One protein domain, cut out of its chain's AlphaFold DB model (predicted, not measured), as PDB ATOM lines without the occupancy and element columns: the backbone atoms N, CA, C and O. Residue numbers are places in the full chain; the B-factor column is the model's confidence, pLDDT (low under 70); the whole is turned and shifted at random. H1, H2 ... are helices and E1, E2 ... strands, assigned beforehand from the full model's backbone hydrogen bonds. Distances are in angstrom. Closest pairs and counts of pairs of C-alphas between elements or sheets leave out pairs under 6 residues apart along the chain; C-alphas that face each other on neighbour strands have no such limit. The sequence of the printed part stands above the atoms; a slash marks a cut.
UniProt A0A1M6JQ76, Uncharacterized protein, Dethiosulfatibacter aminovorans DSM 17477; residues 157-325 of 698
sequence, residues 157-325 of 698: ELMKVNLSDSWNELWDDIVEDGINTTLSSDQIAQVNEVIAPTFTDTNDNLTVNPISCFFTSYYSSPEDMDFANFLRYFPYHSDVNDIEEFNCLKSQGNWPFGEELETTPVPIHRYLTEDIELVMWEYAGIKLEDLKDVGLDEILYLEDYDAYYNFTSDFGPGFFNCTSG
ATOM      1  N   GLU A 157     193.462 199.191 183.788       47.38
ATOM      2  CA  GLU A 157     192.777 200.341 183.173       47.38
ATOM      3  C   GLU A 157     192.565 201.492 184.162       47.38
ATOM      4  O   GLU A 157     192.731 202.645 183.780       47.38
ATOM      5  N   LEU A 158     192.300 201.207 185.441       44.44
ATOM      6  CA  LEU A 158     192.251 202.240 186.486       44.44
ATOM      7  C   LEU A 158     193.636 202.867 186.739       44.44
ATOM      8  O   LEU A 158     193.748 204.071 186.950       44.44
ATOM      9  N   MET A 159     194.698 202.063 186.672       50.34
ATOM     10  CA  MET A 159     196.090 202.500 186.838       50.34
ATOM     11  C   MET A 159     196.597 203.336 185.651       50.34
ATOM     12  O   MET A 159     197.378 204.265 185.854       50.34
ATOM     13  N   LYS A 160     196.115 203.048 184.432       50.69
ATOM     14  CA  LYS A 160     196.387 203.830 183.212       50.69
ATOM     15  C   LYS A 160     195.822 205.258 183.271       50.69
ATOM     16  O   LYS A 160     196.420 206.137 182.667       50.69
ATOM     17  N   VAL A 161     194.716 205.474 183.992       48.97
ATOM     18  CA  VAL A 161     194.009 206.769 184.101       48.97
ATOM     19  C   VAL A 161     194.514 207.618 185.279       48.97
ATOM     20  O   VAL A 161     194.659 208.826 185.166       48.97
ATOM     21  N   ASN A 162     194.861 207.004 186.411       54.72
ATOM     22  CA  ASN A 162     195.167 207.760 187.636       54.72
ATOM     23  C   ASN A 162     196.526 208.504 187.594       54.72
ATOM     24  O   ASN A 162     196.699 209.543 188.225       54.72
ATOM     25  N   LEU A 163     197.511 207.987 186.844       57.72
ATOM     26  CA  LEU A 163     198.835 208.622 186.714       57.72
ATOM     27  C   LEU A 163     198.856 209.778 185.710       57.72
ATOM     28  O   LEU A 163     199.675 210.685 185.852       57.72
ATOM     29  N   SER A 164     197.994 209.745 184.688       61.44
ATOM     30  CA  SER A 164     197.812 210.892 183.795       61.44
ATOM     31  C   SER A 164     197.135 212.044 184.519       61.44
ATOM     32  O   SER A 164     197.494 213.195 184.286       61.44
ATOM     33  N   ASP A 165     196.219 211.748 185.441       70.25
ATOM     34  CA  ASP A 165     195.552 212.773 186.241       70.25
ATOM     35  C   ASP A 165     196.561 213.462 187.169       70.25
ATOM     36  O   ASP A 165     196.712 214.674 187.089       70.25
ATOM     37  N   SER A 166     197.378 212.704 187.917       76.31
ATOM     38  CA  SER A 166     198.451 213.288 188.750       76.31
ATOM     39  C   SER A 166     199.482 214.095 187.945       76.31
ATOM     40  O   SER A 166     200.036 215.072 188.445       76.31
ATOM     41  N   TRP A 167     199.760 213.693 186.701       86.12
ATOM     42  CA  TRP A 167     200.648 214.427 185.797       86.12
ATOM     43  C   TRP A 167     200.044 215.758 185.346       86.12
ATOM     44  O   TRP A 167     200.727 216.775 185.378       86.12
ATOM     45  N   ASN A 168     198.776 215.767 184.937       85.44
ATOM     46  CA  ASN A 168     198.113 216.989 184.490       85.44
ATOM     47  C   ASN A 168     197.798 217.932 185.661       85.44
ATOM     48  O   ASN A 168     198.039 219.127 185.526       85.44
ATOM     49  N   GLU A 169     197.359 217.403 186.809       85.69
ATOM     50  CA  GLU A 169     197.117 218.168 188.041       85.69
ATOM     51  C   GLU A 169     198.384 218.889 188.516       85.69
ATOM     52  O   GLU A 169     198.336 220.083 188.789       85.69
ATOM     53  N   LEU A 170     199.537 218.203 188.524       87.62
ATOM     54  CA  LEU A 170     200.826 218.815 188.869       87.62
ATOM     55  C   LEU A 170     201.096 220.077 188.040       87.62
ATOM     56  O   LEU A 170     201.537 221.098 188.568       87.62
ATOM     57  N   TRP A 171     200.892 219.993 186.727       88.88
ATOM     58  CA  TRP A 171     201.200 221.101 185.831       88.88
ATOM     59  C   TRP A 171     200.118 222.172 185.816       88.88
ATOM     60  O   TRP A 171     200.453 223.337 185.611       88.88
ATOM     61  N   ASP A 172     198.855 221.819 186.046       86.00
ATOM     62  CA  ASP A 172     197.798 222.800 186.277       86.00
ATOM     63  C   ASP A 172     198.111 223.630 187.533       86.00
ATOM     64  O   ASP A 172     198.142 224.857 187.436       86.00
ATOM     65  N   ASP A 173     198.492 222.988 188.643       82.12
ATOM     66  CA  ASP A 173     198.896 223.660 189.886       82.12
ATOM     67  C   ASP A 173     200.134 224.559 189.680       82.12
ATOM     68  O   ASP A 173     200.140 225.734 190.053       82.12
ATOM     69  N   ILE A 174     201.192 224.037 189.043       80.69
ATOM     70  CA  ILE A 174     202.439 224.789 188.810       80.69
ATOM     71  C   ILE A 174     202.219 225.985 187.868       80.69
ATOM     72  O   ILE A 174     202.836 227.033 188.058       80.69
ATOM     73  N   VAL A 175     201.370 225.845 186.845       77.00
ATOM     74  CA  VAL A 175     201.092 226.927 185.883       77.00
ATOM     75  C   VAL A 175     200.124 227.967 186.467       77.00
ATOM     76  O   VAL A 175     200.271 229.153 186.162       77.00
ATOM     77  N   GLU A 176     199.171 227.566 187.318       67.62
ATOM     78  CA  GLU A 176     198.236 228.477 188.000       67.62
ATOM     79  C   GLU A 176     198.949 229.401 189.008       67.62
ATOM     80  O   GLU A 176     198.582 230.573 189.134       67.62
ATOM     81  N   ASP A 177     200.034 228.930 189.634       55.62
ATOM     82  CA  ASP A 177     200.873 229.710 190.559       55.62
ATOM     83  C   ASP A 177     201.660 230.866 189.888       55.62
ATOM     84  O   ASP A 177     202.174 231.752 190.581       55.62
ATOM     85  N   GLY A 178     201.711 230.921 188.549       48.50
ATOM     86  CA  GLY A 178     202.213 232.066 187.781       48.50
ATOM     87  C   GLY A 178     203.068 231.689 186.567       48.50
ATOM     88  O   GLY A 178     204.113 231.051 186.690       48.50
ATOM     89  N   ILE A 179     202.666 232.169 185.386       49.56
ATOM     90  CA  ILE A 179     203.437 232.095 184.132       49.56
ATOM     91  C   ILE A 179     204.664 233.024 184.250       49.56
ATOM     92  O   ILE A 179     204.506 234.163 184.687       49.56
ATOM     93  N   ASN A 180     205.851 232.562 183.830       51.16
ATOM     94  CA  ASN A 180     207.166 233.231 183.928       51.16
ATOM     95  C   ASN A 180     207.831 233.141 185.314       51.16
ATOM     96  O   ASN A 180     208.320 234.128 185.864       51.16
ATOM     97  N   THR A 181     207.849 231.935 185.890       62.66
ATOM     98  CA  THR A 181     208.478 231.650 187.187       62.66
ATOM     99  C   THR A 181     209.471 230.489 187.093       62.66
ATOM    100  O   THR A 181     209.238 229.481 186.424       62.66
ATOM    101  N   THR A 182     210.612 230.626 187.777       80.69
ATOM    102  CA  THR A 182     211.491 229.489 188.077       80.69
ATOM    103  C   THR A 182     210.810 228.606 189.117       80.69
ATOM    104  O   THR A 182     210.310 229.115 190.124       80.69
ATOM    105  N   LEU A 183     210.839 227.289 188.916       81.56
ATOM    106  CA  LEU A 183     210.273 226.337 189.864       81.56
ATOM    107  C   LEU A 183     210.975 226.448 191.226       81.56
ATOM    108  O   LEU A 183     212.205 226.428 191.339       81.56
ATOM    109  N   SER A 184     210.173 226.522 192.283       84.12
ATOM    110  CA  SER A 184     210.640 226.456 193.665       84.12
ATOM    111  C   SER A 184     211.181 225.064 194.010       84.12
ATOM    112  O   SER A 184     210.875 224.067 193.358       84.12
ATOM    113  N   SER A 185     211.958 224.961 195.092       81.69
ATOM    114  CA  SER A 185     212.471 223.663 195.555       81.69
ATOM    115  C   SER A 185     211.366 222.662 195.917       81.69
ATOM    116  O   SER A 185     211.574 221.463 195.751       81.69
ATOM    117  N   ASP A 186     210.208 223.139 196.384       83.62
ATOM    118  CA  ASP A 186     209.061 222.280 196.702       83.62
ATOM    119  C   ASP A 186     208.382 221.778 195.417       83.62
ATOM    120  O   ASP A 186     208.096 220.588 195.308       83.62
ATOM    121  N   GLN A 187     208.232 222.640 194.404       89.00
ATOM    122  CA  GLN A 187     207.738 222.241 193.080       89.00
ATOM    123  C   GLN A 187     208.693 221.247 192.403       89.00
ATOM    124  O   GLN A 187     208.252 220.231 191.882       89.00
ATOM    125  N   ILE A 188     210.012 221.458 192.482       90.19
ATOM    126  CA  ILE A 188     211.009 220.497 191.973       90.19
ATOM    127  C   ILE A 188     210.877 219.137 192.680       90.19
ATOM    128  O   ILE A 188     211.035 218.091 192.049       90.19
ATOM    129  N   ALA A 189     210.590 219.120 193.984       87.31
ATOM    130  CA  ALA A 189     210.370 217.874 194.713       87.31
ATOM    131  C   ALA A 189     209.102 217.145 194.237       87.31
ATOM    132  O   ALA A 189     209.162 215.937 194.022       87.31
ATOM    133  N   GLN A 190     208.001 217.872 194.015       89.88
ATOM    134  CA  GLN A 190     206.753 217.320 193.471       89.88
ATOM    135  C   GLN A 190     206.941 216.778 192.048       89.88
ATOM    136  O   GLN A 190     206.531 215.659 191.755       89.88
ATOM    137  N   VAL A 191     207.644 217.523 191.188       92.88
ATOM    138  CA  VAL A 191     208.008 217.074 189.837       92.88
ATOM    139  C   VAL A 191     208.748 215.742 189.906       92.88
ATOM    140  O   VAL A 191     208.337 214.781 189.260       92.88
ATOM    141  N   ASN A 192     209.794 215.656 190.730       93.25
ATOM    142  CA  ASN A 192     210.585 214.433 190.893       93.25
ATOM    143  C   ASN A 192     209.790 213.264 191.501       93.25
ATOM    144  O   ASN A 192     210.129 212.110 191.247       93.25
ATOM    145  N   GLU A 193     208.757 213.538 192.299       90.75
ATOM    146  CA  GLU A 193     207.845 212.518 192.822       90.75
ATOM    147  C   GLU A 193     206.956 211.943 191.711       90.75
ATOM    148  O   GLU A 193     206.872 210.724 191.566       90.75
ATOM    149  N   VAL A 194     206.366 212.804 190.878       90.19
ATOM    150  CA  VAL A 194     205.467 212.397 189.785       90.19
ATOM    151  C   VAL A 194     206.214 211.685 188.654       90.19
ATOM    152  O   VAL A 194     205.725 210.684 188.131       90.19
ATOM    153  N   ILE A 195     207.414 212.149 188.288       91.31
ATOM    154  CA  ILE A 195     208.219 211.537 187.210       91.31
ATOM    155  C   ILE A 195     209.113 210.394 187.692       91.31
ATOM    156  O   ILE A 195     209.903 209.855 186.912       91.31
ATOM    157  N   ALA A 196     209.013 210.020 188.973       90.44
ATOM    158  CA  ALA A 196     209.823 208.959 189.545       90.44
ATOM    159  C   ALA A 196     209.717 207.685 188.687       90.44
ATOM    160  O   ALA A 196     208.622 207.316 188.254       90.44
ATOM    161  N   PRO A 197     210.828 206.959 188.465       89.06
ATOM    162  CA  PRO A 197     210.875 205.829 187.535       89.06
ATOM    163  C   PRO A 197     209.980 204.661 187.966       89.06
ATOM    164  O   PRO A 197     209.651 203.775 187.178       89.06
ATOM    165  N   THR A 198     209.606 204.641 189.242       88.88
ATOM    166  CA  THR A 198     208.763 203.623 189.849       88.88
ATOM    167  C   THR A 198     207.870 204.242 190.900       88.88
ATOM    168  O   THR A 198     208.314 205.127 191.631       88.88
ATOM    169  N   PHE A 199     206.687 203.673 191.072       82.81
ATOM    170  CA  PHE A 199     205.773 203.999 192.156       82.81
ATOM    171  C   PHE A 199     205.256 202.713 192.810       82.81
ATOM    172  O   PHE A 199     205.484 201.608 192.314       82.81
ATOM    173  N   THR A 200     204.616 202.855 193.968       79.19
ATOM    174  CA  THR A 200     203.957 201.733 194.645       79.19
ATOM    175  C   THR A 200     202.490 201.731 194.244       79.19
ATOM    176  O   THR A 200     201.811 202.736 194.440       79.19
ATOM    177  N   ASP A 201     202.027 200.642 193.640       67.69
ATOM    178  CA  ASP A 201     200.639 200.516 193.209       67.69
ATOM    179  C   ASP A 201     199.684 200.219 194.375       67.69
ATOM    180  O   ASP A 201     200.092 200.051 195.526       67.69
ATOM    181  N   THR A 202     198.385 200.148 194.082       63.16
ATOM    182  CA  THR A 202     197.330 199.878 195.075       63.16
ATOM    183  C   THR A 202     197.467 198.521 195.773       63.16
ATOM    184  O   THR A 202     196.839 198.302 196.807       63.16
ATOM    185  N   ASN A 203     198.297 197.624 195.237       67.06
ATOM    186  CA  ASN A 203     198.587 196.299 195.767       67.06
ATOM    187  C   ASN A 203     199.951 196.242 196.490       67.06
ATOM    188  O   ASN A 203     200.471 195.150 196.728       67.06
ATOM    189  N   ASP A 204     200.531 197.397 196.841       73.44
ATOM    190  CA  ASP A 204     201.862 197.541 197.444       73.44
ATOM    191  C   ASP A 204     203.010 196.975 196.575       73.44
ATOM    192  O   ASP A 204     204.107 196.695 197.079       73.44
ATOM    193  N   ASN A 205     202.798 196.796 195.266       75.69
ATOM    194  CA  ASN A 205     203.856 196.358 194.361       75.69
ATOM    195  C   ASN A 205     204.620 197.555 193.806       75.69
ATOM    196  O   ASN A 205     204.054 198.591 193.465       75.69
ATOM    197  N   LEU A 206     205.933 197.382 193.673       78.94
ATOM    198  CA  LEU A 206     206.770 198.332 192.959       78.94
ATOM    199  C   LEU A 206     206.535 198.169 191.455       78.94
ATOM    200  O   LEU A 206     206.916 197.143 190.886       78.94
ATOM    201  N   THR A 207     205.966 199.191 190.827       82.44
ATOM    202  CA  THR A 207     205.630 199.195 189.400       82.44
ATOM    203  C   THR A 207     206.397 200.298 188.678       82.44
ATOM    204  O   THR A 207     206.674 201.353 189.249       82.44
ATOM    205  N   VAL A 208     206.802 200.041 187.429       86.44
ATOM    206  CA  VAL A 208     207.467 201.042 186.583       86.44
ATOM    207  C   VAL A 208     206.463 202.124 186.202       86.44
ATOM    208  O   VAL A 208     205.348 201.821 185.779       86.44
ATOM    209  N   ASN A 209     206.865 203.382 186.337       89.00
ATOM    210  CA  ASN A 209     206.063 204.514 185.899       89.00
ATOM    211  C   ASN A 209     206.118 204.614 184.362       89.00
ATOM    212  O   ASN A 209     207.223 204.751 183.828       89.00
ATOM    213  N   PRO A 210     204.990 204.553 183.628       90.38
ATOM    214  CA  PRO A 210     204.996 204.611 182.166       90.38
ATOM    215  C   PRO A 210     205.714 205.842 181.602       90.38
ATOM    216  O   PRO A 210     206.416 205.711 180.600       90.38
ATOM    217  N   ILE A 211     205.627 207.001 182.272       91.88
ATOM    218  CA  ILE A 211     206.288 208.236 181.820       91.88
ATOM    219  C   ILE A 211     207.814 208.085 181.736       91.88
ATOM    220  O   ILE A 211     208.462 208.676 180.879       91.88
ATOM    221  N   SER A 212     208.396 207.212 182.564       92.62
ATOM    222  CA  SER A 212     209.838 206.961 182.582       92.62
ATOM    223  C   SER A 212     210.375 206.400 181.261       92.62
ATOM    224  O   SER A 212     211.559 206.551 180.958       92.62
ATOM    225  N   CYS A 213     209.510 205.794 180.439       93.44
ATOM    226  CA  CYS A 213     209.878 205.259 179.129       93.44
ATOM    227  C   CYS A 213     210.365 206.367 178.180       93.44
ATOM    228  O   CYS A 213     211.255 206.124 177.364       93.44
ATOM    229  N   PHE A 214     209.862 207.597 178.340       95.69
ATOM    230  CA  PHE A 214     210.262 208.767 177.552       95.69
ATOM    231  C   PHE A 214     211.664 209.288 177.889       95.69
ATOM    232  O   PHE A 214     212.234 210.034 177.097       95.69
ATOM    233  N   PHE A 215     212.247 208.873 179.019       95.50
ATOM    234  CA  PHE A 215     213.581 209.305 179.464       95.50
ATOM    235  C   PHE A 215     214.680 208.290 179.116       95.50
ATOM    236  O   PHE A 215     215.811 208.388 179.584       95.50
ATOM    237  N   THR A 216     214.360 207.272 178.314       92.38
ATOM    238  CA  THR A 216     215.303 206.210 177.916       92.38
ATOM    239  C   THR A 216     216.203 206.600 176.740       92.38
ATOM    240  O   THR A 216     217.195 205.921 176.470       92.38
ATOM    241  N   SER A 217     215.872 207.687 176.039       93.50
ATOM    242  CA  SER A 217     216.626 208.231 174.908       93.50
ATOM    243  C   SER A 217     216.451 209.748 174.824       93.50
ATOM    244  O   SER A 217     215.550 210.295 175.459       93.50
ATOM    245  N   TYR A 218     217.302 210.414 174.041       93.12
ATOM    246  CA  TYR A 218     217.195 211.847 173.765       93.12
ATOM    247  C   TYR A 218     216.713 212.091 172.329       93.12
ATOM    248  O   TYR A 218     217.220 211.469 171.394       93.12
ATOM    249  N   TYR A 219     215.765 213.008 172.152       93.31
ATOM    250  CA  TYR A 219     215.094 213.333 170.897       93.31
ATOM    251  C   TYR A 219     214.621 214.797 170.867       93.31
ATOM    252  O   TYR A 219     214.278 215.394 171.889       93.31
ATOM    253  N   SER A 220     214.589 215.380 169.665       90.12
ATOM    254  CA  SER A 220     214.118 216.757 169.443       90.12
ATOM    255  C   SER A 220     212.602 216.867 169.286       90.12
ATOM    256  O   SER A 220     212.068 217.955 169.465       90.12
ATOM    257  N   SER A 221     211.932 215.768 168.941       92.56
ATOM    258  CA  SER A 221     210.477 215.630 168.952       92.56
ATOM    259  C   SER A 221     210.105 214.167 169.240       92.56
ATOM    260  O   SER A 221     210.937 213.287 168.986       92.56
ATOM    261  N   PRO A 222     208.916 213.858 169.788       94.44
ATOM    262  CA  PRO A 222     208.569 212.492 170.186       94.44
ATOM    263  C   PRO A 222     208.576 211.487 169.023       94.44
ATOM    264  O   PRO A 222     208.841 210.306 169.224       94.44
ATOM    265  N   GLU A 223     208.363 211.950 167.789       94.69
ATOM    266  CA  GLU A 223     208.445 211.143 166.566       94.69
ATOM    267  C   GLU A 223     209.867 210.629 166.271       94.69
ATOM    268  O   GLU A 223     210.035 209.661 165.525       94.69
ATOM    269  N   ASP A 224     210.894 211.285 166.831       94.06
ATOM    270  CA  ASP A 224     212.311 210.913 166.723       94.06
ATOM    271  C   ASP A 224     212.784 209.989 167.863       94.06
ATOM    272  O   ASP A 224     213.959 209.611 167.898       94.06
ATOM    273  N   MET A 225     211.905 209.637 168.807       95.31
ATOM    274  CA  MET A 225     212.250 208.812 169.964       95.31
ATOM    275  C   MET A 225     212.709 207.407 169.546       95.31
ATOM    276  O   MET A 225     212.128 206.777 168.661       95.31
ATOM    277  N   ASP A 226     213.736 206.884 170.224       95.31
ATOM    278  CA  ASP A 226     214.184 205.506 170.030       95.31
ATOM    279  C   ASP A 226     213.150 204.534 170.606       95.31
ATOM    280  O   ASP A 226     213.046 204.331 171.820       95.31
ATOM    281  N   PHE A 227     212.374 203.930 169.710       95.38
ATOM    282  CA  PHE A 227     211.227 203.119 170.082       95.38
ATOM    283  C   PHE A 227     211.624 201.796 170.760       95.38
ATOM    284  O   PHE A 227     210.909 201.310 171.639       95.38
ATOM    285  N   ALA A 228     212.793 201.233 170.436       92.81
ATOM    286  CA  ALA A 228     213.300 200.047 171.128       92.81
ATOM    287  C   ALA A 228     213.668 200.357 172.582       92.81
ATOM    288  O   ALA A 228     213.344 199.577 173.484       92.81
ATOM    289  N   ASN A 229     214.316 201.502 172.819       92.94
ATOM    290  CA  ASN A 229     214.638 201.950 174.172       92.94
ATOM    291  C   ASN A 229     213.382 202.336 174.965       92.94
ATOM    292  O   ASN A 229     213.282 201.949 176.132       92.94
ATOM    293  N   PHE A 230     212.391 202.967 174.326       94.69
ATOM    294  CA  PHE A 230     211.088 203.252 174.933       94.69
ATOM    295  C   PHE A 230     210.402 201.978 175.449       94.69
ATOM    296  O   PHE A 230     209.983 201.914 176.605       94.69
ATOM    297  N   LEU A 231     210.351 200.916 174.634       93.50
ATOM    298  CA  LEU A 231     209.711 199.656 175.026       93.50
ATOM    299  C   LEU A 231     210.510 198.839 176.046       93.50
ATOM    300  O   LEU A 231     209.984 197.879 176.609       93.50
ATOM    301  N   ARG A 232     211.781 199.169 176.294       88.81
ATOM    302  CA  ARG A 232     212.717 198.313 177.038       88.81
ATOM    303  C   ARG A 232     212.256 197.958 178.454       88.81
ATOM    304  O   ARG A 232     212.521 196.843 178.904       88.81
ATOM    305  N   TYR A 233     211.568 198.884 179.122       86.50
ATOM    306  CA  TYR A 233     211.036 198.730 180.484       86.50
ATOM    307  C   TYR A 233     209.555 199.108 180.583       86.50
ATOM    308  O   TYR A 233     209.082 199.486 181.653       86.50
ATOM    309  N   PHE A 234     208.826 199.015 179.471       90.81
ATOM    310  CA  PHE A 234     207.428 199.415 179.426       90.81
ATOM    311  C   PHE A 234     206.582 198.579 180.411       90.81
ATOM    312  O   PHE A 234     206.702 197.349 180.432       90.81
ATOM    313  N   PRO A 235     205.753 199.208 181.266       85.88
ATOM    314  CA  PRO A 235     205.118 198.511 182.385       85.88
ATOM    315  C   PRO A 235     203.988 197.578 181.953       85.88
ATOM    316  O   PRO A 235     203.804 196.523 182.561       85.88
ATOM    317  N   TYR A 236     203.248 197.928 180.898       85.25
ATOM    318  CA  TYR A 236     202.074 197.174 180.462       85.25
ATOM    319  C   TYR A 236     202.482 196.034 179.534       85.25
ATOM    320  O   TYR A 236     202.510 196.170 178.313       85.25
ATOM    321  N   HIS A 237     202.848 194.907 180.140       84.56
ATOM    322  CA  HIS A 237     203.286 193.719 179.423       84.56
ATOM    323  C   HIS A 237     202.690 192.444 179.990       84.56
ATOM    324  O   HIS A 237     202.208 192.375 181.122       84.56
ATOM    325  N   SER A 238     202.762 191.404 179.172       83.38
ATOM    326  CA  SER A 238     202.475 190.033 179.573       83.38
ATOM    327  C   SER A 238     203.587 189.109 179.093       83.38
ATOM    328  O   SER A 238     204.209 189.358 178.063       83.38
ATOM    329  N   ASP A 239     203.833 188.029 179.828       84.25
ATOM    330  CA  ASP A 239     204.795 187.014 179.403       84.25
ATOM    331  C   ASP A 239     204.195 186.098 178.329       84.25
ATOM    332  O   ASP A 239     203.063 185.604 178.457       84.25
ATOM    333  N   VAL A 240     204.986 185.791 177.298       84.81
ATOM    334  CA  VAL A 240     204.612 184.797 176.283       84.81
ATOM    335  C   VAL A 240     204.624 183.396 176.889       84.81
ATOM    336  O   VAL A 240     205.671 182.843 177.223       84.81
ATOM    337  N   ASN A 241     203.439 182.791 176.978       78.94
ATOM    338  CA  ASN A 241     203.243 181.424 177.470       78.94
ATOM    339  C   ASN A 241     202.629 180.483 176.415       78.94
ATOM    340  O   ASN A 241     202.515 179.278 176.654       78.94
ATOM    341  N   ASP A 242     202.233 181.014 175.254       84.50
ATOM    342  CA  ASP A 242     201.693 180.234 174.142       84.50
ATOM    343  C   ASP A 242     202.812 179.698 173.232       84.50
ATOM    344  O   ASP A 242     203.720 180.413 172.801       84.50
ATOM    345  N   ILE A 243     202.739 178.402 172.925       84.94
ATOM    346  CA  ILE A 243     203.717 177.712 172.080       84.94
ATOM    347  C   ILE A 243     203.549 178.125 170.613       84.94
ATOM    348  O   ILE A 243     204.541 178.137 169.880       84.94
ATOM    349  N   GLU A 244     202.329 178.429 170.161       88.12
ATOM    350  CA  GLU A 244     202.100 178.884 168.784       88.12
ATOM    351  C   GLU A 244     202.720 180.272 168.573       88.12
ATOM    352  O   GLU A 244     203.562 180.420 167.685       88.12
ATOM    353  N   GLU A 245     202.443 181.212 169.478       91.12
ATOM    354  CA  GLU A 245     203.047 182.551 169.511       91.12
ATOM    355  C   GLU A 245     204.584 182.500 169.554       91.12
ATOM    356  O   GLU A 245     205.273 183.112 168.732       91.12
ATOM    357  N   PHE A 246     205.149 181.669 170.436       89.38
ATOM    358  CA  PHE A 246     206.596 181.463 170.520       89.38
ATOM    359  C   PHE A 246     207.202 180.908 169.220       89.38
ATOM    360  O   PHE A 246     208.310 181.280 168.824       89.38
ATOM    361  N   ASN A 247     206.505 180.005 168.523       88.56
ATOM    362  CA  ASN A 247     206.980 179.493 167.238       88.56
ATOM    363  C   ASN A 247     206.951 180.569 166.142       88.56
ATOM    364  O   ASN A 247     207.856 180.578 165.303       88.56
ATOM    365  N   CYS A 248     205.974 181.480 166.170       89.81
ATOM    366  CA  CYS A 248     205.937 182.645 165.288       89.81
ATOM    367  C   CYS A 248     207.132 183.573 165.548       89.81
ATOM    368  O   CYS A 248     207.836 183.914 164.595       89.81
ATOM    369  N   LEU A 249     207.448 183.881 166.813       88.94
ATOM    370  CA  LEU A 249     208.628 184.681 167.183       88.94
ATOM    371  C   LEU A 249     209.937 184.061 166.688       88.94
ATOM    372  O   LEU A 249     210.751 184.734 166.060       88.94
ATOM    373  N   LYS A 250     210.117 182.751 166.889       88.31
ATOM    374  CA  LYS A 250     211.296 182.018 166.397       88.31
ATOM    375  C   LYS A 250     211.464 182.055 164.881       88.31
ATOM    376  O   LYS A 250     212.567 181.839 164.385       88.31
ATOM    377  N   SER A 251     210.373 182.233 164.137       86.12
ATOM    378  CA  SER A 251     210.410 182.277 162.674       86.12
ATOM    379  C   SER A 251     210.867 183.633 162.120       86.12
ATOM    380  O   SER A 251     211.177 183.723 160.930       86.12
ATOM    381  N   GLN A 252     210.963 184.655 162.978       85.00
ATOM    382  CA  GLN A 252     211.457 185.981 162.623       85.00
ATOM    383  C   GLN A 252     212.980 185.971 162.435       85.00
ATOM    384  O   GLN A 252     213.717 185.267 163.128       85.00
ATOM    385  N   GLY A 253     213.473 186.747 161.465       73.00
ATOM    386  CA  GLY A 253     214.878 186.705 161.027       73.00
ATOM    387  C   GLY A 253     215.908 187.139 162.081       73.00
ATOM    388  O   GLY A 253     217.096 186.860 161.927       73.00
ATOM    389  N   ASN A 254     215.450 187.797 163.138       70.94
ATOM    390  CA  ASN A 254     216.203 188.409 164.229       70.94
ATOM    391  C   ASN A 254     216.020 187.687 165.581       70.94
ATOM    392  O   ASN A 254     216.441 188.223 166.601       70.94
ATOM    393  N   TRP A 255     215.466 186.463 165.616       81.75
ATOM    394  CA  TRP A 255     215.367 185.663 166.849       81.75
ATOM    395  C   TRP A 255     216.757 185.321 167.439       81.75
ATOM    396  O   TRP A 255     217.522 184.588 166.799       81.75
ATOM    397  N   PRO A 256     217.105 185.784 168.658       73.50
ATOM    398  CA  PRO A 256     218.473 185.673 169.170       73.50
ATOM    399  C   PRO A 256     218.712 184.491 170.134       73.50
ATOM    400  O   PRO A 256     219.839 184.318 170.607       73.50
ATOM    401  N   PHE A 257     217.699 183.659 170.430       82.12
ATOM    402  CA  PHE A 257     217.762 182.622 171.480       82.12
ATOM    403  C   PHE A 257     217.580 181.176 170.977       82.12
ATOM    404  O   PHE A 257     217.546 180.900 169.780       82.12
ATOM    405  N   GLY A 258     217.521 180.223 171.918       76.44
ATOM    406  CA  GLY A 258     217.395 178.784 171.661       76.44
ATOM    407  C   GLY A 258     216.039 178.343 171.089       76.44
ATOM    408  O   GLY A 258     215.165 179.154 170.793       76.44
ATOM    409  N   GLU A 259     215.871 177.027 170.916       78.75
ATOM    410  CA  GLU A 259     214.714 176.444 170.212       78.75
ATOM    411  C   GLU A 259     213.481 176.185 171.104       78.75
ATOM    412  O   GLU A 259     212.381 175.993 170.574       78.75
ATOM    413  N   GLU A 260     213.639 176.185 172.432       81.19
ATOM    414  CA  GLU A 260     212.598 175.813 173.403       81.19
ATOM    415  C   GLU A 260     212.290 176.967 174.370       81.19
ATOM    416  O   GLU A 260     213.213 177.499 174.991       81.19
ATOM    417  N   LEU A 261     211.000 177.287 174.547       80.50
ATOM    418  CA  LEU A 261     210.509 178.378 175.405       80.50
ATOM    419  C   LEU A 261     211.050 178.261 176.839       80.50
ATOM    420  O   LEU A 261     211.627 179.216 177.350       80.50
ATOM    421  N   GLU A 262     210.979 177.061 177.427       78.88
ATOM    422  CA  GLU A 262     211.459 176.752 178.789       78.88
ATOM    423  C   GLU A 262     212.974 176.958 178.987       78.88
ATOM    424  O   GLU A 262     213.450 177.028 180.118       78.88
ATOM    425  N   THR A 263     213.746 177.020 177.897       78.81
ATOM    426  CA  THR A 263     215.211 177.181 177.932       78.81
ATOM    427  C   THR A 263     215.670 178.582 177.535       78.81
ATOM    428  O   THR A 263     216.877 178.833 177.471       78.81
ATOM    429  N   THR A 264     214.727 179.491 177.263       81.31
ATOM    430  CA  THR A 264     215.032 180.883 176.929       81.31
ATOM    431  C   THR A 264     215.682 181.542 178.149       81.31
ATOM    432  O   THR A 264     215.137 181.461 179.249       81.31
ATOM    433  N   PRO A 265     216.876 182.148 178.009       82.94
ATOM    434  CA  PRO A 265     217.640 182.640 179.156       82.94
ATOM    435  C   PRO A 265     217.058 183.913 179.786       82.94
ATOM    436  O   PRO A 265     217.546 184.336 180.833       82.94
ATOM    437  N   VAL A 266     216.065 184.526 179.141       83.88
ATOM    438  CA  VAL A 266     215.444 185.801 179.508       83.88
ATOM    439  C   VAL A 266     213.924 185.716 179.318       83.88
ATOM    440  O   VAL A 266     213.475 184.882 178.524       83.88
ATOM    441  N   PRO A 267     213.135 186.546 180.025       83.25
ATOM    442  CA  PRO A 267     211.706 186.678 179.760       83.25
ATOM    443  C   PRO A 267     211.440 187.165 178.330       83.25
ATOM    444  O   PRO A 267     212.295 187.799 177.705       83.25
ATOM    445  N   ILE A 268     210.251 186.853 177.818       88.38
ATOM    446  CA  ILE A 268     209.759 187.353 176.534       88.38
ATOM    447  C   ILE A 268     208.563 188.231 176.852       88.38
ATOM    448  O   ILE A 268     207.469 187.723 177.117       88.38
ATOM    449  N   HIS A 269     208.796 189.535 176.829       88.88
ATOM    450  CA  HIS A 269     207.774 190.516 177.142       88.88
ATOM    451  C   HIS A 269     206.956 190.794 175.891       88.88
ATOM    452  O   HIS A 269     207.520 191.075 174.834       88.88
ATOM    453  N   ARG A 270     205.635 190.694 176.016       91.81
ATOM    454  CA  ARG A 270     204.666 191.023 174.974       91.81
ATOM    455  C   ARG A 270     203.952 192.319 175.323       91.81
ATOM    456  O   ARG A 270     203.327 192.400 176.384       91.81
ATOM    457  N   TYR A 271     203.988 193.260 174.390       93.25
ATOM    458  CA  TYR A 271     203.378 194.583 174.482       93.25
ATOM    459  C   TYR A 271     202.309 194.725 173.405       93.25
ATOM    460  O   TYR A 271     202.625 194.616 172.222       93.25
ATOM    461  N   LEU A 272     201.053 194.940 173.794       91.44
ATOM    462  CA  LEU A 272     199.977 195.159 172.827       91.44
ATOM    463  C   LEU A 272     200.120 196.546 172.196       91.44
ATOM    464  O   LEU A 272     200.426 197.514 172.894       91.44
ATOM    465  N   THR A 273     199.858 196.644 170.892       90.69
ATOM    466  CA  THR A 273     199.860 197.914 170.148       90.69
ATOM    467  C   THR A 273     198.982 198.970 170.834       90.69
ATOM    468  O   THR A 273     199.420 200.101 171.028       90.69
ATOM    469  N   GLU A 274     197.786 198.587 171.289       86.25
ATOM    470  CA  GLU A 274     196.834 199.482 171.967       86.25
ATOM    471  C   GLU A 274     197.385 200.077 173.276       86.25
ATOM    472  O   GLU A 274     197.197 201.263 173.545       86.25
ATOM    473  N   ASP A 275     198.115 199.287 174.073       86.88
ATOM    474  CA  ASP A 275     198.711 199.763 175.328       86.88
ATOM    475  C   ASP A 275     199.821 200.786 175.072       86.88
ATOM    476  O   ASP A 275     199.952 201.771 175.800       86.88
ATOM    477  N   ILE A 276     200.617 200.547 174.027       91.69
ATOM    478  CA  ILE A 276     201.705 201.432 173.610       91.69
ATOM    479  C   ILE A 276     201.136 202.761 173.112       91.69
ATOM    480  O   ILE A 276     201.557 203.820 173.581       91.69
ATOM    481  N   GLU A 277     200.161 202.711 172.199       90.69
ATOM    482  CA  GLU A 277     199.537 203.912 171.642       90.69
ATOM    483  C   GLU A 277     198.838 204.748 172.709       90.69
ATOM    484  O   GLU A 277     198.913 205.973 172.649       90.69
ATOM    485  N   LEU A 278     198.217 204.117 173.710       85.69
ATOM    486  CA  LEU A 278     197.609 204.835 174.827       85.69
ATOM    487  C   LEU A 278     198.641 205.690 175.576       85.69
ATOM    488  O   LEU A 278     198.406 206.874 175.796       85.69
ATOM    489  N   VAL A 279     199.794 205.118 175.938       89.25
ATOM    490  CA  VAL A 279     200.844 205.844 176.678       89.25
ATOM    491  C   VAL A 279     201.498 206.924 175.814       89.25
ATOM    492  O   VAL A 279     201.749 208.026 176.301       89.25
ATOM    493  N   MET A 280     201.748 206.636 174.533       91.69
ATOM    494  CA  MET A 280     202.282 207.614 173.577       91.69
ATOM    495  C   MET A 280     201.334 208.803 173.389       91.69
ATOM    496  O   MET A 280     201.762 209.957 173.431       91.69
ATOM    497  N   TRP A 281     200.041 208.529 173.245       86.25
ATOM    498  CA  TRP A 281     199.020 209.554 173.093       86.25
ATOM    499  C   TRP A 281     198.833 210.391 174.360       86.25
ATOM    500  O   TRP A 281     198.554 211.589 174.266       86.25
ATOM    501  N   GLU A 282     198.950 209.770 175.532       84.94
ATOM    502  CA  GLU A 282     198.732 210.436 176.814       84.94
ATOM    503  C   GLU A 282     199.857 211.404 177.161       84.94
ATOM    504  O   GLU A 282     199.596 212.570 177.444       84.94
ATOM    505  N   TYR A 283     201.106 210.953 177.062       91.00
ATOM    506  CA  TYR A 283     202.252 211.751 177.494       91.00
ATOM    507  C   TYR A 283     202.946 212.517 176.373       91.00
ATOM    508  O   TYR A 283     203.710 213.421 176.681       91.00
ATOM    509  N   ALA A 284     202.723 212.191 175.098       91.69
ATOM    510  CA  ALA A 284     203.407 212.847 173.979       91.69
ATOM    511  C   ALA A 284     202.485 213.249 172.817       91.69
ATOM    512  O   ALA A 284     202.949 213.858 171.860       91.69
ATOM    513  N   GLY A 285     201.187 212.929 172.872       90.06
ATOM    514  CA  GLY A 285     200.227 213.332 171.841       90.06
ATOM    515  C   GLY A 285     200.438 212.692 170.461       90.06
ATOM    516  O   GLY A 285     199.820 213.143 169.499       90.06
ATOM    517  N   ILE A 286     201.262 211.644 170.360       92.25
ATOM    518  CA  ILE A 286     201.587 210.949 169.102       92.25
ATOM    519  C   ILE A 286     201.063 209.509 169.084       92.25
ATOM    520  O   ILE A 286     200.721 208.940 170.124       92.25
ATOM    521  N   LYS A 287     201.026 208.903 167.895       89.25
ATOM    522  CA  LYS A 287     200.708 207.487 167.661       89.25
ATOM    523  C   LYS A 287     201.875 206.749 167.014       89.25
ATOM    524  O   LYS A 287     202.857 207.356 166.592       89.25
ATOM    525  N   LEU A 288     201.763 205.424 166.895       90.62
ATOM    526  CA  LEU A 288     202.804 204.608 166.258       90.62
ATOM    527  C   LEU A 288     203.057 205.005 164.799       90.62
ATOM    528  O   LEU A 288     204.191 204.921 164.335       90.62
ATOM    529  N   GLU A 289     202.023 205.458 164.085       91.50
ATOM    530  CA  GLU A 289     202.139 205.903 162.689       91.50
ATOM    531  C   GLU A 289     202.967 207.185 162.502       91.50
ATOM    532  O   GLU A 289     203.420 207.450 161.387       91.50
ATOM    533  N   ASP A 290     203.193 207.949 163.575       92.19
ATOM    534  CA  ASP A 290     203.952 209.201 163.541       92.19
ATOM    535  C   ASP A 290     205.473 208.983 163.689       92.19
ATOM    536  O   ASP A 290     206.261 209.873 163.367       92.19
ATOM    537  N   LEU A 291     205.912 207.800 164.146       93.75
ATOM    538  CA  LEU A 291     207.324 207.500 164.418       93.75
ATOM    539  C   LEU A 291     208.184 207.455 163.142       93.75
ATOM    540  O   LEU A 291     207.798 206.886 162.122       93.75
ATOM    541  N   LYS A 292     209.420 207.973 163.210       88.56
ATOM    542  CA  LYS A 292     210.379 208.003 162.079       88.56
ATOM    543  C   LYS A 292     211.266 206.756 161.962       88.56
ATOM    544  O   LYS A 292     212.395 206.833 161.478       88.56
ATOM    545  N   ASP A 293     210.756 205.610 162.394       84.44
ATOM    546  CA  ASP A 293     211.419 204.301 162.363       84.44
ATOM    547  C   ASP A 293     212.737 204.166 163.167       84.44
ATOM    548  O   ASP A 293     213.540 203.267 162.903       84.44
ATOM    549  N   VAL A 294     212.990 205.018 164.167       87.00
ATOM    550  CA  VAL A 294     214.198 204.929 165.015       87.00
ATOM    551  C   VAL A 294     214.084 203.752 165.995       87.00
ATOM    552  O   VAL A 294     213.139 203.670 166.775       87.00
ATOM    553  N   GLY A 295     215.042 202.821 165.955       84.56
ATOM    554  CA  GLY A 295     215.075 201.637 166.829       84.56
ATOM    555  C   GLY A 295     214.093 200.521 166.442       84.56
ATOM    556  O   GLY A 295     214.125 199.442 167.030       84.56
ATOM    557  N   LEU A 296     213.242 200.713 165.424       85.12
ATOM    558  CA  LEU A 296     212.265 199.697 165.001       85.12
ATOM    559  C   LEU A 296     212.903 198.384 164.522       85.12
ATOM    560  O   LEU A 296     212.270 197.333 164.593       85.12
ATOM    561  N   ASP A 297     214.143 198.413 164.031       84.69
ATOM    562  CA  ASP A 297     214.865 197.224 163.573       84.69
ATOM    563  C   ASP A 297     215.389 196.338 164.718       84.69
ATOM    564  O   ASP A 297     215.755 195.180 164.485       84.69
ATOM    565  N   GLU A 298     215.384 196.847 165.953       84.56
ATOM    566  CA  GLU A 298     215.829 196.128 167.152       84.56
ATOM    567  C   GLU A 298     214.699 195.379 167.876       84.56
ATOM    568  O   GLU A 298     214.968 194.557 168.756       84.56
ATOM    569  N   ILE A 299     213.443 195.599 167.481       88.06
ATOM    570  CA  ILE A 299     212.266 194.966 168.085       88.06
ATOM    571  C   ILE A 299     211.554 194.024 167.116       88.06
ATOM    572  O   ILE A 299     211.697 194.078 165.894       88.06
ATOM    573  N   LEU A 300     210.784 193.104 167.685       91.00
ATOM    574  CA  LEU A 300     209.953 192.174 166.931       91.00
ATOM    575  C   LEU A 300     208.504 192.622 166.970       91.00
ATOM    576  O   LEU A 300     208.015 192.983 168.034       91.00
ATOM    577  N   TYR A 301     207.816 192.504 165.837       92.50
ATOM    578  CA  TYR A 301     206.372 192.689 165.732       92.50
ATOM    579  C   TYR A 301     205.733 191.441 165.118       92.50
ATOM    580  O   TYR A 301     206.230 190.918 164.114       92.50
ATOM    581  N   LEU A 302     204.643 190.957 165.716       92.44
ATOM    582  CA  LEU A 302     203.819 189.887 165.151       92.44
ATOM    583  C   LEU A 302     202.411 190.407 164.853       92.44
ATOM    584  O   LEU A 302     201.620 190.615 165.766       92.44
ATOM    585  N   GLU A 303     202.082 190.529 163.566       91.12
ATOM    586  CA  GLU A 303     200.784 191.031 163.078       91.12
ATOM    587  C   GLU A 303     199.591 190.201 163.588       91.12
ATOM    588  O   GLU A 303     198.576 190.762 163.985       91.12
ATOM    589  N   ASP A 304     199.722 188.870 163.656       90.88
ATOM    590  CA  ASP A 304     198.647 187.973 164.123       90.88
ATOM    591  C   ASP A 304     198.260 188.196 165.598       90.88
ATOM    592  O   ASP A 304     197.172 187.796 166.018       90.88
ATOM    593  N   TYR A 305     199.155 188.808 166.376       88.44
ATOM    594  CA  TYR A 305     198.984 189.083 167.804       88.44
ATOM    595  C   TYR A 305     198.858 190.579 168.099       88.44
ATOM    596  O   TYR A 305     198.617 190.935 169.247       88.44
ATOM    597  N   ASP A 306     199.036 191.419 167.074       93.06
ATOM    598  CA  ASP A 306     199.139 192.874 167.162       93.06
ATOM    599  C   ASP A 306     199.980 193.338 168.363       93.06
ATOM    600  O   ASP A 306     199.530 194.070 169.249       93.06
ATOM    601  N   ALA A 307     201.203 192.803 168.428       94.56
ATOM    602  CA  ALA A 307     202.073 192.978 169.577       94.56
ATOM    603  C   ALA A 307     203.548 193.121 169.202       94.56
ATOM    604  O   ALA A 307     204.052 192.480 168.271       94.56
ATOM    605  N   TYR A 308     204.240 193.930 170.000       93.81
ATOM    606  CA  TYR A 308     205.686 194.095 169.992       93.81
ATOM    607  C   TYR A 308     206.335 193.254 171.089       93.81
ATOM    608  O   TYR A 308     205.728 192.984 172.129       93.81
ATOM    609  N   TYR A 309     207.587 192.853 170.869       91.44
ATOM    610  CA  TYR A 309     208.308 191.989 171.798       91.44
ATOM    611  C   TYR A 309     209.708 192.501 172.093       91.44
ATOM    612  O   TYR A 309     210.464 192.847 171.180       91.44
ATOM    613  N   ASN A 310     210.065 192.463 173.377       86.94
ATOM    614  CA  ASN A 310     211.423 192.684 173.854       86.94
ATOM    615  C   ASN A 310     211.889 191.504 174.732       86.94
ATOM    616  O   ASN A 310     211.120 190.609 175.094       86.94
ATOM    617  N   PHE A 311     213.178 191.509 175.069       86.69
ATOM    618  CA  PHE A 311     213.837 190.405 175.771       86.69
ATOM    619  C   PHE A 311     214.700 190.874 176.948       86.69
ATOM    620  O   PHE A 311     215.710 190.254 177.297       86.69
ATOM    621  N   THR A 312     214.343 192.022 177.518       82.94
ATOM    622  CA  THR A 312     215.071 192.647 178.621       82.94
ATOM    623  C   THR A 312     214.947 191.783 179.881       82.94
ATOM    624  O   THR A 312     213.873 191.278 180.202       82.94
ATOM    625  N   SER A 313     216.056 191.567 180.595       79.25
ATOM    626  CA  SER A 313     216.087 190.697 181.794       79.25
ATOM    627  C   SER A 313     216.584 191.391 183.056       79.25
ATOM    628  O   SER A 313     216.461 190.853 184.155       79.25
ATOM    629  N   ASP A 314     217.177 192.566 182.893       82.00
ATOM    630  CA  ASP A 314     217.570 193.471 183.954       82.00
ATOM    631  C   ASP A 314     216.462 194.488 184.250       82.00
ATOM    632  O   ASP A 314     215.410 194.501 183.617       82.00
ATOM    633  N   PHE A 315     216.694 195.308 185.274       82.06
ATOM    634  CA  PHE A 315     215.804 196.384 185.684       82.06
ATOM    635  C   PHE A 315     216.558 197.708 185.586       82.06
ATOM    636  O   PHE A 315     217.601 197.865 186.226       82.06
ATOM    637  N   GLY A 316     216.040 198.644 184.794       84.25
ATOM    638  CA  GLY A 316     216.682 199.935 184.554       84.25
ATOM    639  C   GLY A 316     215.779 200.936 183.836       84.25
ATOM    640  O   GLY A 316     216.198 201.415 182.784       84.25
ATOM    641  N   PRO A 317     214.569 201.230 184.358       88.62
ATOM    642  CA  PRO A 317     213.676 202.232 183.770       88.62
ATOM    643  C   PRO A 317     214.396 203.568 183.545       88.62
ATOM    644  O   PRO A 317     215.358 203.886 184.254       88.62
ATOM    645  N   GLY A 318     213.928 204.332 182.556       89.94
ATOM    646  CA  GLY A 318     214.457 205.666 182.282       89.94
ATOM    647  C   GLY A 318     214.325 206.572 183.503       89.94
ATOM    648  O   GLY A 318     213.482 206.358 184.373       89.94
ATOM    649  N   PHE A 319     215.199 207.561 183.609       89.94
ATOM    650  CA  PHE A 319     215.259 208.421 184.781       89.94
ATOM    651  C   PHE A 319     215.592 209.840 184.354       89.94
ATOM    652  O   PHE A 319     216.465 210.027 183.512       89.94
ATOM    653  N   PHE A 320     214.903 210.800 184.961       93.88
ATOM    654  CA  PHE A 320     215.159 212.222 184.819       93.88
ATOM    655  C   PHE A 320     215.057 212.847 186.210       93.88
ATOM    656  O   PHE A 320     213.984 212.839 186.814       93.88
ATOM    657  N   ASN A 321     216.169 213.341 186.752       92.19
ATOM    658  CA  ASN A 321     216.183 214.045 188.031       92.19
ATOM    659  C   ASN A 321     216.207 215.552 187.816       92.19
ATOM    660  O   ASN A 321     217.272 216.145 187.640       92.19
ATOM    661  N   CYS A 322     215.035 216.168 187.914       93.94
ATOM    662  CA  CYS A 322     214.884 217.609 187.823       93.94
ATOM    663  C   CYS A 322     215.710 218.298 188.923       93.94
ATOM    664  O   CYS A 322     215.487 218.087 190.120       93.94
ATOM    665  N   THR A 323     216.682 219.109 188.512       88.94
ATOM    666  CA  THR A 323     217.513 219.953 189.380       88.94
ATOM    667  C   THR A 323     217.074 221.413 189.352       88.94
ATOM    668  O   THR A 323     217.264 222.123 190.339       88.94
ATOM    669  N   SER A 324     216.462 221.851 188.252       85.50
ATOM    670  CA  SER A 324     215.825 223.159 188.095       85.50
ATOM    671  C   SER A 324     214.759 223.099 187.000       85.50
ATOM    672  O   SER A 324     214.705 222.150 186.220       85.50
ATOM    673  N   GLY A 325     213.903 224.115 186.927       88.06
ATOM    674  CA  GLY A 325     212.913 224.232 185.866       88.06
ATOM    675  C   GLY A 325     212.318 225.627 185.797       88.06
ATOM    676  O   GLY A 325     212.457 226.416 186.732       88.06
TER     677      GLY A 325
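AT A GLANCE: This is residues 157 to 325 of the 698 residues of an uncharacterized protein of Dethiosulfatibacter aminovorans DSM 17477 (UniProt A0A1M6JQ76). An elongated body has a helical hairpin, H1 and H2, at one end, short helices H3 and H4 with H6 in the middle, and a small three-stranded sheet farther along, beyond which H5 and the loop of residues 251 to 268 make the other end. A second small hairpin, E1 and E2, lies at the side of the middle, and residues 311 to 325 run back from the sheet to the end with H2. The 169 printed residues hold six named helices and five named strands, in the order H1 H2 E1 E2 H3 H4 H5 E3 H6 E4 E5; the class is mixed, with under half of the residues in named elements. The sheet's order is E3, E5, E4, all antiparallel. The whole is compact, with a radius of gyration of the C-alphas of 17.9 A, and spans 59 by 37 by 26 A.

HOW THE PARTS SIT: In the sheet, E5 (residues 307 to 310) is the inner strand between E3 (269 to 272), with N 271 to O 308 at 2.9 A, and E4 (300 to 302), with N 309 to O 300 at 2.9 A; E4 and E5 form a hairpin. E3, H6 (273 to 284) and E4 make a split strand-helix-strand unit, two strands running the same way with E5 between them, and its crossover is right-handed. H4 (227 to 231), H5 (243 to 250) and H6 each only graze the sheet. H3 (210 to 215) touches H4, the closest C-alphas being Cys 213 and Phe 230, 4.8 A. H6 only just touches H3, with 3 pairs of C-alphas within 8 A, Ile 211 and Tyr 283 closest at 6.9 A. H1 (157 to 176) and H2 (185 to 194) form a helical hairpin at a shallow tilt of 17 degrees, opposite ways; Trp 167 and Val 194 have the closest C-alphas, 6.6 A. E1 (198 to 200) and E2 (206 to 208) form an antiparallel hairpin, N 207 to O 199 being 2.9 A. Every O i to N i+4 pair is within hydrogen-bond range in H2, H4, H5 and H6; H1 has 14 of 16, and H3 0 of 2 but 3 of 3 O i to N i+3 pairs.

IN THESE COORDINATES: H1 is 29.1 A long from C-alpha 157 at (192.777, 200.341, 183.173); H6 is 15.8 A and H2 14.5 A. E5 ends at C-alpha 310, (211.423, 192.684, 173.854).

THE WHOLE: The C-alphas of Gly 178 and Glu 259 are the farthest apart, 59.7 A. The printed part has no cut. Long links join H3 to H4, H4 to H5, H5 to E3 and H6 to E4. Residues 175 to 180 stand free. Mean pLDDT of the printed part is 84.2; residues 157 to 164, 176 to 181 and 201 to 203 are under 70.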